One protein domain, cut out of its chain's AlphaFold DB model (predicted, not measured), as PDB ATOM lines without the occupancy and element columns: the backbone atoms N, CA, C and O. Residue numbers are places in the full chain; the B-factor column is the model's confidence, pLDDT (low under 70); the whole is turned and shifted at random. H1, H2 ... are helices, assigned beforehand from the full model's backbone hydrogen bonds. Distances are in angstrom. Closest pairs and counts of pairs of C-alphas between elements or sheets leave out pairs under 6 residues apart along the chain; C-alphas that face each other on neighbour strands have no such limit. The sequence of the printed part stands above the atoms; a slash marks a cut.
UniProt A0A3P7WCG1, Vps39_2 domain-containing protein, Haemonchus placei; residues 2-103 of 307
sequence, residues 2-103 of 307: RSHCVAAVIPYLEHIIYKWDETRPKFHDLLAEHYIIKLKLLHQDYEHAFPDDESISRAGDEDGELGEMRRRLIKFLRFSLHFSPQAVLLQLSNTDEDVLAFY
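This is residues 2 to 103 of the 307 residues of the protein "Vps39_2 domain-containing protein" of Haemonchus placei (UniProt A0A3P7WCG1). What shape? Long helix H2 is the core, with H3 folded back along it, H1 slanting across and H4 packed on another side. What size? The printed part, 102 residues with four named helices, is all helix. It is compact, radius of gyration of the C-alphas 13.9 A, spanning 43 by 26 by 26 A.

What touches the hub? H2, residues 25 to 49, forms hairpins with H3, residues 64 to 79, and, through residues 27 to 38 alone, H1, residues 6 to 19. The closest C-alphas are Leu 42 and Leu 66, 5.8 A, and Leu 31 and Leu 13, 6.1 A. And backbones? In H2 and H3 every O i to N i+4 pair is within hydrogen-bond range; in H1, 8 of 10.

Where is H2? It runs 36.3 A from C-alpha 25 (203.699, 64.580, 213.806) to C-alpha 49 (213.685, 99.013, 207.815). Where is H4? It holds residues 85 to 91.

Which link is long? H2 to H3 is long. Where is pLDDT under 70? Residues 2 to 7, 50 to 56 and 94 to 99 are.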
ATOM      1  N   ARG A   2     221.440  73.581 217.267       43.47
ATOM      2  CA  ARG A   2     220.156  73.977 216.638       43.47
ATOM      3  C   ARG A   2     220.203  75.250 215.769       43.47
ATOM      4  O   ARG A   2     219.209  75.585 215.148       43.47
ATOM      5  N   SER A   3     221.340  75.938 215.699       45.62
ATOM      6  CA  SER A   3     221.451  77.300 215.155       45.62
ATOM      7  C   SER A   3     222.237  77.429 213.839       45.62
ATOM      8  O   SER A   3     222.458  78.547 213.392       45.62
ATOM      9  N   HIS A   4     222.664  76.334 213.192       45.50
ATOM     10  CA  HIS A   4     223.628  76.426 212.075       45.50
ATOM     11  C   HIS A   4     223.152  76.019 210.669       45.50
ATOM     12  O   HIS A   4     223.959  76.090 209.754       45.50
ATOM     13  N   CYS A   5     221.873  75.694 210.432       54.00
ATOM     14  CA  CYS A   5     221.366  75.503 209.055       54.00
ATOM     15  C   CYS A   5     219.872  75.850 208.886       54.00
ATOM     16  O   CYS A   5     219.153  75.146 208.185       54.00
ATOM     17  N   VAL A   6     219.375  76.932 209.499       58.00
ATOM     18  CA  VAL A   6     217.945  77.314 209.401       58.00
ATOM     19  C   VAL A   6     217.477  77.440 207.938       58.00
ATOM     20  O   VAL A   6     216.386  76.988 207.599       58.00
ATOM     21  N   ALA A   7     218.343  77.930 207.041       64.00
ATOM     22  CA  ALA A   7     218.029  78.113 205.620       64.00
ATOM     23  C   ALA A   7     217.720  76.809 204.851       64.00
ATOM     24  O   ALA A   7     216.934  76.833 203.909       64.00
ATOM     25  N   ALA A   8     218.307  75.670 205.244       78.12
ATOM     26  CA  ALA A   8     218.125  74.390 204.547       78.12
ATOM     27  C   ALA A   8     217.054  73.492 205.188       78.12
ATOM     28  O   ALA A   8     216.584  72.545 204.558       78.12
ATOM     29  N   VAL A   9     216.656  73.777 206.433       89.19
ATOM     30  CA  VAL A   9     215.726  72.925 207.186       89.19
ATOM     31  C   VAL A   9     214.295  73.050 206.665       89.19
ATOM     32  O   VAL A   9     213.650  72.025 206.462       89.19
ATOM     33  N   ILE A  10     213.814  74.268 206.386       91.75
ATOM     34  CA  ILE A  10     212.449  74.473 205.871       91.75
ATOM     35  C   ILE A  10     212.253  73.759 204.519       91.75
ATOM     36  O   ILE A  10     211.360  72.917 204.451       91.75
ATOM     37  N   PRO A  11     213.095  73.966 203.479       92.62
ATOM     38  CA  PRO A  11     212.924  73.265 202.199       92.62
ATOM     39  C   PRO A  11     212.996  71.737 202.321       92.62
ATOM     40  O   PRO A  11     212.299  71.016 201.609       92.62
ATOM     41  N   TYR A  12     213.832  71.227 203.230       92.75
ATOM     42  CA  TYR A  12     213.940  69.793 203.490       92.75
ATOM     43  C   TYR A  12     212.665  69.225 204.129       92.75
ATOM     44  O   TYR A  12     212.143  68.209 203.670       92.75
ATOM     45  N   LEU A  13     212.135  69.892 205.157       93.31
ATOM     46  CA  LEU A  13     210.896  69.490 205.823       93.31
ATOM     47  C   LEU A  13     209.683  69.617 204.894       93.31
ATOM     48  O   LEU A  13     208.843  68.721 204.865       93.31
ATOM     49  N   GLU A  14     209.620  70.668 204.076       94.38
ATOM     50  CA  GLU A  14     208.613  70.804 203.022       94.38
ATOM     51  C   GLU A  14     208.692  69.672 201.999       94.38
ATOM     52  O   GLU A  14     207.658  69.163 201.575       94.38
ATOM     53  N   HIS A  15     209.895  69.252 201.596       93.75
ATOM     54  CA  HIS A  15     210.046  68.120 200.687       93.75
ATOM     55  C   HIS A  15     209.509  66.834 201.322       93.75
ATOM     56  O   HIS A  15     208.729  66.119 200.697       93.75
ATOM     57  N   ILE A  16     209.862  66.567 202.580       94.25
ATOM     58  CA  ILE A  16     209.355  65.402 203.313       94.25
ATOM     59  C   ILE A  16     207.823  65.427 203.394       94.25
ATOM     60  O   ILE A  16     207.171  64.426 203.110       94.25
ATOM     61  N   ILE A  17     207.235  66.569 203.741       94.50
ATOM     62  CA  ILE A  17     205.792  66.668 203.972       94.50
ATOM     63  C   ILE A  17     205.009  66.694 202.655       94.50
ATOM     64  O   ILE A  17     204.068  65.931 202.490       94.50
ATOM     65  N   TYR A  18     205.394  67.535 201.693       94.81
ATOM     66  CA  TYR A  18     204.619  67.738 200.465       94.81
ATOM     67  C   TYR A  18     204.984  66.791 199.321       94.81
ATOM     68  O   TYR A  18     204.175  66.616 198.409       94.81
ATOM     69  N   LYS A  19     206.204  66.237 199.288       94.50
ATOM     70  CA  LYS A  19     206.630  65.311 198.221       94.50
ATOM     71  C   LYS A  19     206.627  63.860 198.666       94.50
ATOM     72  O   LYS A  19     206.333  63.006 197.836       94.50
ATOM     73  N   TRP A  20     206.975  63.579 199.921       94.62
ATOM     74  CA  TRP A  20     206.984  62.206 200.444       94.62
ATOM     75  C   TRP A  20     205.733  61.850 201.249       94.62
ATOM     76  O   TRP A  20     205.630  60.709 201.687       94.62
ATOM     77  N   ASP A  21     204.792  62.790 201.401       93.19
ATOM     78  CA  ASP A  21     203.507  62.598 202.089       93.19
ATOM     79  C   ASP A  21     203.669  62.024 203.506       93.19
ATOM     80  O   ASP A  21     202.948  61.139 203.966       93.19
ATOM     81  N   GLU A  22     204.700  62.498 204.204       95.06
ATOM     82  CA  GLU A  22     205.003  62.048 205.552       95.06
ATOM     83  C   GLU A  22     203.945  62.542 206.545       95.06
ATOM     84  O   GLU A  22     203.652  63.735 206.617       95.06
ATOM     85  N   THR A  23     203.427  61.641 207.378       94.62
ATOM     86  CA  THR A  23     202.335  61.918 208.330       94.62
ATOM     87  C   THR A  23     202.792  61.960 209.785       94.62
ATOM     88  O   THR A  23     202.023  62.344 210.665       94.62
ATOM     89  N   ARG A  24     204.048  61.594 210.085       95.12
ATOM     90  CA  ARG A  24     204.573  61.611 211.459       95.12
ATOM     91  C   ARG A  24     204.543  63.032 212.053       95.12
ATOM     92  O   ARG A  24     205.250  63.901 211.530       95.12
ATOM     93  N   PRO A  25     203.866  63.254 213.202       93.88
ATOM     94  CA  PRO A  25     203.699  64.580 213.806       93.88
ATOM     95  C   PRO A  25     204.990  65.366 214.002       93.88
ATOM     96  O   PRO A  25     205.056  66.548 213.692       93.88
ATOM     97  N   LYS A  26     206.070  64.669 214.373       94.31
ATOM     98  CA  LYS A  26     207.398  65.254 214.589       94.31
ATOM     99  C   LYS A  26     207.870  66.163 213.446       94.31
ATOM    100  O   LYS A  26     208.507  67.171 213.723       94.31
ATOM    101  N   PHE A  27     207.627  65.813 212.180       93.81
ATOM    102  CA  PHE A  27     208.074  66.648 211.054       93.81
ATOM    103  C   PHE A  27     207.190  67.876 210.864       93.81
ATOM    104  O   PHE A  27     207.699  68.937 210.518       93.81
ATOM    105  N   HIS A  28     205.889  67.735 211.116       95.44
ATOM    106  CA  HIS A  28     204.917  68.820 211.017       95.44
ATOM    107  C   HIS A  28     205.099  69.833 212.146       95.44
ATOM    108  O   HIS A  28     205.125  71.030 211.878       95.44
ATOM    109  N   ASP A  29     205.331  69.357 213.371       93.44
ATOM    110  CA  ASP A  29     205.663  70.193 214.529       93.44
ATOM    111  C   ASP A  29     206.953  70.986 214.287       93.44
ATOM    112  O   ASP A  29     206.985  72.200 214.474       93.44
ATOM    113  N   LEU A  30     208.006  70.315 213.799       93.00
ATOM    114  CA  LEU A  30     209.276  70.968 213.471       93.00
ATOM    115  C   LEU A  30     209.129  71.981 212.332       93.00
ATOM    116  O   LEU A  30     209.770  73.028 212.364       93.00
ATOM    117  N   LEU A  31     208.316  71.684 211.313       94.19
ATOM    118  CA  LEU A  31     208.096  72.620 210.213       94.19
ATOM    119  C   LEU A  31     207.361  73.876 210.703       94.19
ATOM    120  O   LEU A  31     207.783  74.980 210.364       94.19
ATOM    121  N   ALA A  32     206.323  73.716 211.531       93.44
ATOM    122  CA  ALA A  32     205.623  74.835 212.159       93.44
ATOM    123  C   ALA A  32     206.579  75.700 212.998       93.44
ATOM    124  O   ALA A  32     206.652  76.910 212.793       93.44
ATOM    125  N   GLU A  33     207.372  75.067 213.868       91.88
ATOM    126  CA  GLU A  33     208.365  75.739 214.714       91.88
ATOM    127  C   GLU A  33     209.366  76.543 213.871       91.88
ATOM    128  O   GLU A  33     209.606  77.723 214.127       91.88
ATOM    129  N   HIS A  34     209.920  75.940 212.816       91.88
ATOM    130  CA  HIS A  34     210.893  76.616 211.960       91.88
ATOM    131  C   HIS A  34     210.291  77.745 211.119       91.88
ATOM    132  O   HIS A  34     210.984  78.738 210.884       91.88
ATOM    133  N   TYR A  35     209.028  77.639 210.695       92.75
ATOM    134  CA  TYR A  35     208.331  78.757 210.060       92.75
ATOM    135  C   TYR A  35     208.179  79.941 211.010       92.75
ATOM    136  O   TYR A  35     208.543  81.054 210.639       92.75
ATOM    137  N   ILE A  36     207.698  79.699 212.233       90.31
ATOM    138  CA  ILE A  36     207.471  80.749 213.234       90.31
ATOM    139  C   ILE A  36     208.793  81.430 213.598       90.31
ATOM    140  O   ILE A  36     208.876  82.655 213.581       90.31
ATOM    141  N   ILE A  37     209.858  80.655 213.839       88.38
ATOM    142  CA  ILE A  37     211.195  81.204 214.119       88.38
ATOM    143  C   ILE A  37     211.679  82.081 212.960       88.38
ATOM    144  O   ILE A  37     212.179  83.179 213.193       88.38
ATOM    145  N   LYS A  38     211.541  81.617 211.710       89.12
ATOM    146  CA  LYS A  38     211.980  82.394 210.545       89.12
ATOM    147  C   LYS A  38     211.175  83.688 210.388       89.12
ATOM    148  O   LYS A  38     211.767  84.710 210.067       89.12
ATOM    149  N   LEU A  39     209.865  83.653 210.634       89.94
ATOM    150  CA  LEU A  39     209.005  84.837 210.573       89.94
ATOM    151  C   LEU A  39     209.362  85.872 211.639       89.94
ATOM    152  O   LEU A  39     209.499  87.041 211.303       89.94
ATOM    153  N   LYS A  40     209.601  85.445 212.885       87.12
ATOM    154  CA  LYS A  40     210.055  86.346 213.956       87.12
ATOM    155  C   LYS A  40     211.377  87.041 213.601       87.12
ATOM    156  O   LYS A  40     211.513  88.233 213.834       87.12
ATOM    157  N   LEU A  41     212.323  86.317 212.992       86.19
ATOM    158  CA  LEU A  41     213.595  86.893 212.531       86.19
ATOM    159  C   LEU A  41     213.404  87.895 211.383       86.19
ATOM    160  O   LEU A  41     213.937  88.995 211.443       86.19
ATOM    161  N   LEU A  42     212.621  87.536 210.359       87.19
ATOM    162  CA  LEU A  42     212.353  88.426 209.222       87.19
ATOM    163  C   LEU A  42     211.589  89.688 209.633       87.19
ATOM    164  O   LEU A  42     211.779  90.739 209.030       87.19
ATOM    165  N   HIS A  43     210.726  89.590 210.643       83.62
ATOM    166  CA  HIS A  43     209.985  90.739 211.141       83.62
ATOM    167  C   HIS A  43     210.884  91.737 211.874       83.62
ATOM    168  O   HIS A  43     210.758  92.929 211.629       83.62
ATOM    169  N   GLN A  44     211.850  91.270 212.675       81.62
ATOM    170  CA  GLN A  44     212.851  92.157 213.288       81.62
ATOM    171  C   GLN A  44     213.594  92.982 212.225       81.62
ATOM    172  O   GLN A  44     213.781  94.186 212.385       81.62
ATOM    173  N   ASP A  45     213.968  92.351 211.109       79.88
ATOM    174  CA  ASP A  45     214.609  93.044 209.987       79.88
ATOM    175  C   ASP A  45     213.654  94.039 209.289       79.88
ATOM    176  O   ASP A  45     214.092  95.107 208.852       79.88
ATOM    177  N   TYR A  46     212.357  93.715 209.200       77.81
ATOM    178  CA  TYR A  46     211.319  94.571 208.610       77.81
ATOM    179  C   TYR A  46     211.066  95.832 209.444       77.81
ATOM    180  O   TYR A  46     211.107  96.932 208.900       77.81
ATOM    181  N   GLU A  47     210.884  95.701 210.760       75.50
ATOM    182  CA  GLU A  47     210.672  96.848 211.654       75.50
ATOM    183  C   GLU A  47     211.867  97.804 211.666       75.50
ATOM    184  O   GLU A  47     211.710  99.023 211.653       75.50
ATOM    185  N   HIS A  48     213.089  97.263 211.628       74.38
ATOM    186  CA  HIS A  48     214.292  98.083 211.502       74.38
ATOM    187  C   HIS A  48     214.343  98.872 210.186       74.38
ATOM    188  O   HIS A  48     214.929  99.957 210.153       74.38
ATOM    189  N   ALA A  49     213.760  98.342 209.108       74.31
ATOM    190  CA  ALA A  49     213.685  99.013 207.815       74.31
ATOM    191  C   ALA A  49     212.515 100.013 207.723       74.31
ATOM    192  O   ALA A  49     212.646 101.021 207.023       74.31
ATOM    193  N   PHE A  50     211.413  99.761 208.439       69.25
ATOM    194  CA  PHE A  50     210.165 100.532 208.390       69.25
ATOM    195  C   PHE A  50     209.586 100.808 209.795       69.25
ATOM    196  O   PHE A  50     208.533 100.284 210.142       69.25
ATOM    197  N   PRO A  51     210.233 101.656 210.613       64.31
ATOM    198  CA  PRO A  51     209.818 101.897 211.999       64.31
ATOM    199  C   PRO A  51     208.495 102.673 212.161       64.31
ATOM    200  O   PRO A  51     207.972 102.718 213.269       64.31
ATOM    201  N   ASP A  52     207.965 103.285 211.093       59.06
ATOM    202  CA  ASP A  52     206.732 104.095 211.121       59.06
ATOM    203  C   ASP A  52     205.487 103.338 210.585       59.06
ATOM    204  O   ASP A  52     204.416 103.933 210.447       59.06
ATOM    205  N   ASP A  53     205.604 102.051 210.229       63.06
ATOM    206  CA  ASP A  53     204.486 101.241 209.712       63.06
ATOM    207  C   ASP A  53     203.720 100.558 210.857       63.06
ATOM    208  O   ASP A  53     203.873  99.370 211.124       63.06
ATOM    209  N   GLU A  54     202.888 101.330 211.558       59.81
ATOM    210  CA  GLU A  54     202.016 100.833 212.638       59.81
ATOM    211  C   GLU A  54     200.722 100.174 212.111       59.81
ATOM    212  O   GLU A  54     199.775  99.934 212.865       59.81
ATOM    213  N   SER A  55     200.617  99.914 210.802       63.41
ATOM    214  CA  SER A  55     199.390  99.371 210.223       63.41
ATOM    215  C   SER A  55     199.278  97.859 210.454       63.41
ATOM    216  O   SER A  55     200.170  97.083 210.114       63.41
ATOM    217  N   ILE A  56     198.143  97.417 211.014       66.75
ATOM    218  CA  ILE A  56     197.792  95.991 211.064       66.75
ATOM    219  C   ILE A  56     197.557  95.530 209.622       66.75
ATOM    220  O   ILE A  56     196.477  95.711 209.057       66.75
ATOM    221  N   SER A  57     198.591  94.967 209.006       71.88
ATOM    222  CA  SER A  57     198.516  94.361 207.682       71.88
ATOM    223  C   SER A  57     197.980  92.932 207.776       71.88
ATOM    224  O   SER A  57     198.186  92.217 208.762       71.88
ATOM    225  N   ARG A  58     197.246  92.506 206.743       79.88
ATOM    226  CA  ARG A  58     196.776  91.121 206.640       79.88
ATOM    227  C   ARG A  58     197.961  90.171 206.524       79.88
ATOM    228  O   ARG A  58     198.976  90.483 205.899       79.88
ATOM    229  N   ALA A  59     197.803  88.981 207.092       82.19
ATOM    230  CA  ALA A  59     198.888  88.020 207.132       82.19
ATOM    231  C   ALA A  59     199.213  87.525 205.713       82.19
ATOM    232  O   ALA A  59     198.406  86.878 205.042       82.19
ATOM    233  N   GLY A  60     200.431  87.800 205.258       82.12
ATOM    234  CA  GLY A  60     200.867  87.494 203.908       82.12
ATOM    235  C   GLY A  60     200.687  88.629 202.909       82.12
ATOM    236  O   GLY A  60     201.012  88.395 201.750       82.12
ATOM    237  N   ASP A  61     200.223  89.814 203.303       83.38
ATOM    238  CA  ASP A  61     200.263  91.017 202.457       83.38
ATOM    239  C   ASP A  61     201.538  91.848 202.690       83.38
ATOM    240  O   ASP A  61     201.761  92.837 201.995       83.38
ATOM    241  N   GLU A  62     202.413  91.424 203.611       84.06
ATOM    242  CA  GLU A  62     203.683  92.099 203.864       84.06
ATOM    243  C   GLU A  62     204.645  91.983 202.676       84.06
ATOM    244  O   GLU A  62     204.691  90.976 201.951       84.06
ATOM    245  N   ASP A  63     205.480  93.005 202.512       79.38
ATOM    246  CA  ASP A  63     206.439  93.059 201.421       79.38
ATOM    247  C   ASP A  63     207.601  92.064 201.591       79.38
ATOM    248  O   ASP A  63     208.065  91.725 202.684       79.38
ATOM    249  N   GLY A  64     208.117  91.604 200.450       86.44
ATOM    250  CA  GLY A  64     209.339  90.807 200.379       86.44
ATOM    251  C   GLY A  64     209.214  89.379 200.924       86.44
ATOM    252  O   GLY A  64     208.209  88.688 200.738       86.44
ATOM    253  N   GLU A  65     210.297  88.901 201.543       88.25
ATOM    254  CA  GLU A  65     210.403  87.517 202.025       88.25
ATOM    255  C   GLU A  65     209.470  87.245 203.218       88.25
ATOM    256  O   GLU A  65     209.030  86.107 203.395       88.25
ATOM    257  N   LEU A  66     209.121  88.275 204.002       87.31
ATOM    258  CA  LEU A  66     208.239  88.149 205.165       87.31
ATOM    259  C   LEU A  66     206.850  87.649 204.750       87.31
ATOM    260  O   LEU A  66     206.441  86.567 205.182       87.31
ATOM    261  N   GLY A  67     206.178  88.354 203.835       89.19
ATOM    262  CA  GLY A  67     204.855  87.949 203.357       89.19
ATOM    263  C   GLY A  67     204.877  86.614 202.612       89.19
ATOM    264  O   GLY A  67     203.967  85.796 202.759       89.19
ATOM    265  N   GLU A  68     205.943  86.304 201.857       91.56
ATOM    266  CA  GLU A  68     206.081  84.986 201.217       91.56
ATOM    267  C   GLU A  68     206.144  83.852 202.243       91.56
ATOM    268  O   GLU A  68     205.434  82.845 202.117       91.56
ATOM    269  N   MET A  69     206.972  84.014 203.274       91.19
ATOM    270  CA  MET A  69     207.088  83.033 204.345       91.19
ATOM    271  C   MET A  69     205.787  82.909 205.139       91.19
ATOM    272  O   MET A  69     205.412  81.793 205.514       91.19
ATOM    273  N   ARG A  70     205.062  84.015 205.333       91.88
ATOM    274  CA  ARG A  70     203.805  84.034 206.082       91.88
ATOM    275  C   ARG A  70     202.696  83.297 205.336       91.88
ATOM    276  O   ARG A  70     202.072  82.389 205.888       91.88
ATOM    277  N   ARG A  71     202.572  83.529 204.023       94.06
ATOM    278  CA  ARG A  71     201.685  82.752 203.136       94.06
ATOM    279  C   ARG A  71     202.000  81.252 203.162       94.06
ATOM    280  O   ARG A  71     201.081  80.429 203.131       94.06
ATOM    281  N   ARG A  72     203.282  80.867 203.234       94.69
ATOM    282  CA  ARG A  72     203.693  79.451 203.343       94.69
ATOM    283  C   ARG A  72     203.264  78.828 204.667       94.69
ATOM    284  O   ARG A  72     202.743  77.710 204.643       94.69
ATOM    285  N   LEU A  73     203.411  79.543 205.783       94.56
ATOM    286  CA  LEU A  73     202.928  79.086 207.087       94.56
ATOM    287  C   LEU A  73     201.402  78.907 207.086       94.56
ATOM    288  O   LEU A  73     200.922  77.829 207.424       94.56
ATOM    289  N   ILE A  74     200.639  79.902 206.626       94.19
ATOM    290  CA  ILE A  74     199.170  79.818 206.535       94.19
ATOM    291  C   ILE A  74     198.742  78.623 205.679       94.19
ATOM    292  O   ILE A  74     197.888  77.825 206.079       94.19
ATOM    293  N   LYS A  75     199.374  78.445 204.512       94.81
ATOM    294  CA  LYS A  75     199.123  77.296 203.634       94.81
ATOM    295  C   LYS A  75     199.414  75.974 204.343       94.81
ATOM    296  O   LYS A  75     198.639  75.028 204.202       94.81
ATOM    297  N   PHE A  76     200.505  75.899 205.100       95.62
ATOM    298  CA  PHE A  76     200.853  74.724 205.888       95.62
ATOM    299  C   PHE A  76     199.819  74.431 206.985       95.62
ATOM    300  O   PHE A  76     199.360  73.293 207.068       95.62
ATOM    301  N   LEU A  77     199.395  75.432 207.763       94.44
ATOM    302  CA  LEU A  77     198.411  75.269 208.844       94.44
ATOM    303  C   LEU A  77     197.037  74.812 208.327       94.44
ATOM    304  O   LEU A  77     196.363  74.006 208.975       94.44
ATOM    305  N   ARG A  78     196.640  75.280 207.136       93.06
ATOM    306  CA  ARG A  78     195.422  74.818 206.447       93.06
ATOM    307  C   ARG A  78     195.566  73.380 205.935       93.06
ATOM    308  O   ARG A  78     194.632  72.592 206.054       93.06
ATOM    309  N   PHE A  79     196.726  73.033 205.376       92.38
ATOM    310  CA  PHE A  79     196.980  71.729 204.755       92.38
ATOM    311  C   PHE A  79     197.198  70.597 205.768       92.38
ATOM    312  O   PHE A  79     196.603  69.530 205.641       92.38
ATOM    313  N   SER A  80     198.072  70.798 206.755       93.44
ATOM    314  CA  SER A  80     198.493  69.726 207.654       93.44
ATOM    315  C   SER A  80     197.469  69.462 208.756       93.44
ATOM    316  O   SER A  80     196.957  70.385 209.385       93.44
ATOM    317  N   LEU A  81     197.218  68.175 209.011       92.06
ATOM    318  CA  LEU A  81     196.410  67.665 210.123       92.06
ATOM    319  C   LEU A  81     197.259  67.017 211.225       92.06
ATOM    320  O   LEU A  81     196.714  66.513 212.202       92.06
ATOM    321  N   HIS A  82     198.579  66.970 211.048       93.88
ATOM    322  CA  HIS A  82     199.455  66.093 211.824       93.88
ATOM    323  C   HIS A  82     200.301  66.834 212.862       93.88
ATOM    324  O   HIS A  82     201.008  66.178 213.618       93.88
ATOM    325  N   PHE A  83     200.261  68.167 212.913       93.19
ATOM    326  CA  PHE A  83     200.939  68.931 213.964       93.19
ATOM    327  C   PHE A  83     200.101  68.983 215.247       93.19
ATOM    328  O   PHE A  83     198.879  68.846 215.206       93.19
ATOM    329  N   SER A  84     200.753  69.226 216.382       94.25
ATOM    330  CA  SER A  84     200.128  69.486 217.676       94.25
ATOM    331  C   SER A  84     199.619  70.931 217.747       94.25
ATOM    332  O   SER A  84     200.428  71.859 217.876       94.25
ATOM    333  N   PRO A  85     198.292  71.173 217.707       93.00
ATOM    334  CA  PRO A  85     197.772  72.535 217.679       93.00
ATOM    335  C   PRO A  85     198.061  73.290 218.979       93.00
ATOM    336  O   PRO A  85     198.328  74.483 218.936       93.00
ATOM    337  N   GLN A  86     198.090  72.606 220.132       91.69
ATOM    338  CA  GLN A  86     198.429  73.252 221.406       91.69
ATOM    339  C   GLN A  86     199.886  73.728 221.442       91.69
ATOM    340  O   GLN A  86     200.157  74.821 221.931       91.69
ATOM    341  N   ALA A  87     200.822  72.929 220.917       90.56
ATOM    342  CA  ALA A  87     202.234  73.301 220.889       90.56
ATOM    343  C   ALA A  87     202.473  74.502 219.966       90.56
ATOM    344  O   ALA A  87     203.166  75.440 220.350       90.56
ATOM    345  N   VAL A  88     201.846  74.503 218.786       91.25
ATOM    346  CA  VAL A  88     201.924  75.629 217.847       91.25
ATOM    347  C   VAL A  88     201.268  76.876 218.441       91.25
ATOM    348  O   VAL A  88     201.850  77.953 218.375       91.25
ATOM    349  N   LEU A  89     200.115  76.752 219.106       89.44
ATOM    350  CA  LEU A  89     199.437  77.887 219.740       89.44
ATOM    351  C   LEU A  89     200.300  78.579 220.807       89.44
ATOM    352  O   LEU A  89     200.250  79.801 220.926       89.44
ATOM    353  N   LEU A  90     201.091  77.807 221.562       87.88
ATOM    354  CA  LEU A  90     202.054  78.324 222.542       87.88
ATOM    355  C   LEU A  90     203.267  79.005 221.892       87.88
ATOM    356  O   LEU A  90     203.890  79.858 222.507       87.88
ATOM    357  N   GLN A  91     203.631  78.633 220.665       85.88
ATOM    358  CA  GLN A  91     204.706  79.304 219.924       85.88
ATOM    359  C   GLN A  91     204.224  80.596 219.252       85.88
ATOM    360  O   GLN A  91     205.014  81.523 219.076       85.88
ATOM    361  N   LEU A  92     202.939  80.639 218.882       84.06
ATOM    362  CA  LEU A  92     202.260  81.799 218.304       84.06
ATOM    363  C   LEU A  92     201.781  82.806 219.358       84.06
ATOM    364  O   LEU A  92     201.305  83.873 218.984       84.06
ATOM    365  N   SER A  93     201.813  82.473 220.652       74.56
ATOM    366  CA  SER A  93     201.460  83.446 221.686       74.56
ATOM    367  C   SER A  93     202.532  84.521 221.779       74.56
ATOM    368  O   SER A  93     203.715  84.191 221.881       74.56
ATOM    369  N   ASN A  94     202.093  85.776 221.805       61.75
ATOM    370  CA  ASN A  94     202.955  86.926 222.023       61.75
ATOM    371  C   ASN A  94     203.507  86.820 223.448       61.75
ATOM    372  O   ASN A  94     202.769  86.954 224.426       61.75
ATOM    373  N   THR A  95     204.793  86.503 223.579       55.31
ATOM    374  CA  THR A  95     205.505  86.884 224.801       55.31
ATOM    375  C   THR A  95     205.760  88.388 224.734       55.31
ATOM    376  O   THR A  95     205.808  88.929 223.636       55.31
ATOM    377  N   ASP A  96     205.904  89.072 225.874       51.22
ATOM    378  CA  ASP A  96     206.026  90.544 225.956       51.22
ATOM    379  C   ASP A  96     207.168  91.158 225.095       51.22
ATOM    380  O   ASP A  96     207.282  92.379 225.004       51.22
ATOM    381  N   GLU A  97     208.017  90.329 224.475       52.53
ATOM    382  CA  GLU A  97     209.129  90.702 223.587       52.53
ATOM    383  C   GLU A  97     208.855  90.457 222.084       52.53
ATOM    384  O   GLU A  97     209.678  90.827 221.248       52.53
ATOM    385  N   ASP A  98     207.738  89.821 221.711       56.88
ATOM    386  CA  ASP A  98     207.413  89.484 220.321       56.88
ATOM    387  C   ASP A  98     206.567  90.584 219.658       56.88
ATOM    388  O   ASP A  98     205.431  90.818 220.065       56.88
ATOM    389  N   VAL A  99     207.100  91.213 218.604       59.88
ATOM    390  CA  VAL A  99     206.427  92.321 217.898       59.88
ATOM    391  C   VAL A  99     205.520  91.855 216.745       59.88
ATOM    392  O   VAL A  99     204.540  92.512 216.404       59.88
ATOM    393  N   LEU A 100     205.763  90.656 216.197       71.06
ATOM    394  CA  LEU A 100     204.929  90.106 215.125       71.06
ATOM    395  C   LEU A 100     203.650  89.474 215.683       71.06
ATOM    396  O   LEU A 100     203.686  88.378 216.250       71.06
ATOM    397  N   ALA A 101     202.508  90.102 215.424       78.44
ATOM    398  CA  ALA A 101     201.216  89.565 215.823       78.44
ATOM    399  C   ALA A 101     200.713  88.478 214.850       78.44
ATOM    400  O   ALA A 101     200.332  88.750 213.708       78.44
ATOM    401  N   PHE A 102     200.677  87.219 215.298       86.75
ATOM    402  CA  PHE A 102     200.240  86.052 214.512       86.75
ATOM    403  C   PHE A 102     198.714  85.847 214.489       86.75
ATOM    404  O   PHE A 102     198.220  84.759 214.796       86.75
ATOM    405  N   TYR A 103     197.944  86.887 214.173       88.19
ATOM    406  CA  TYR A 103     196.483  86.873 214.300       88.19
ATOM    407  C   TYR A 103     195.795  85.758 213.509       88.19
ATOM    408  O   TYR A 103     195.104  84.914 214.086       88.19
TER     409      TYR A 103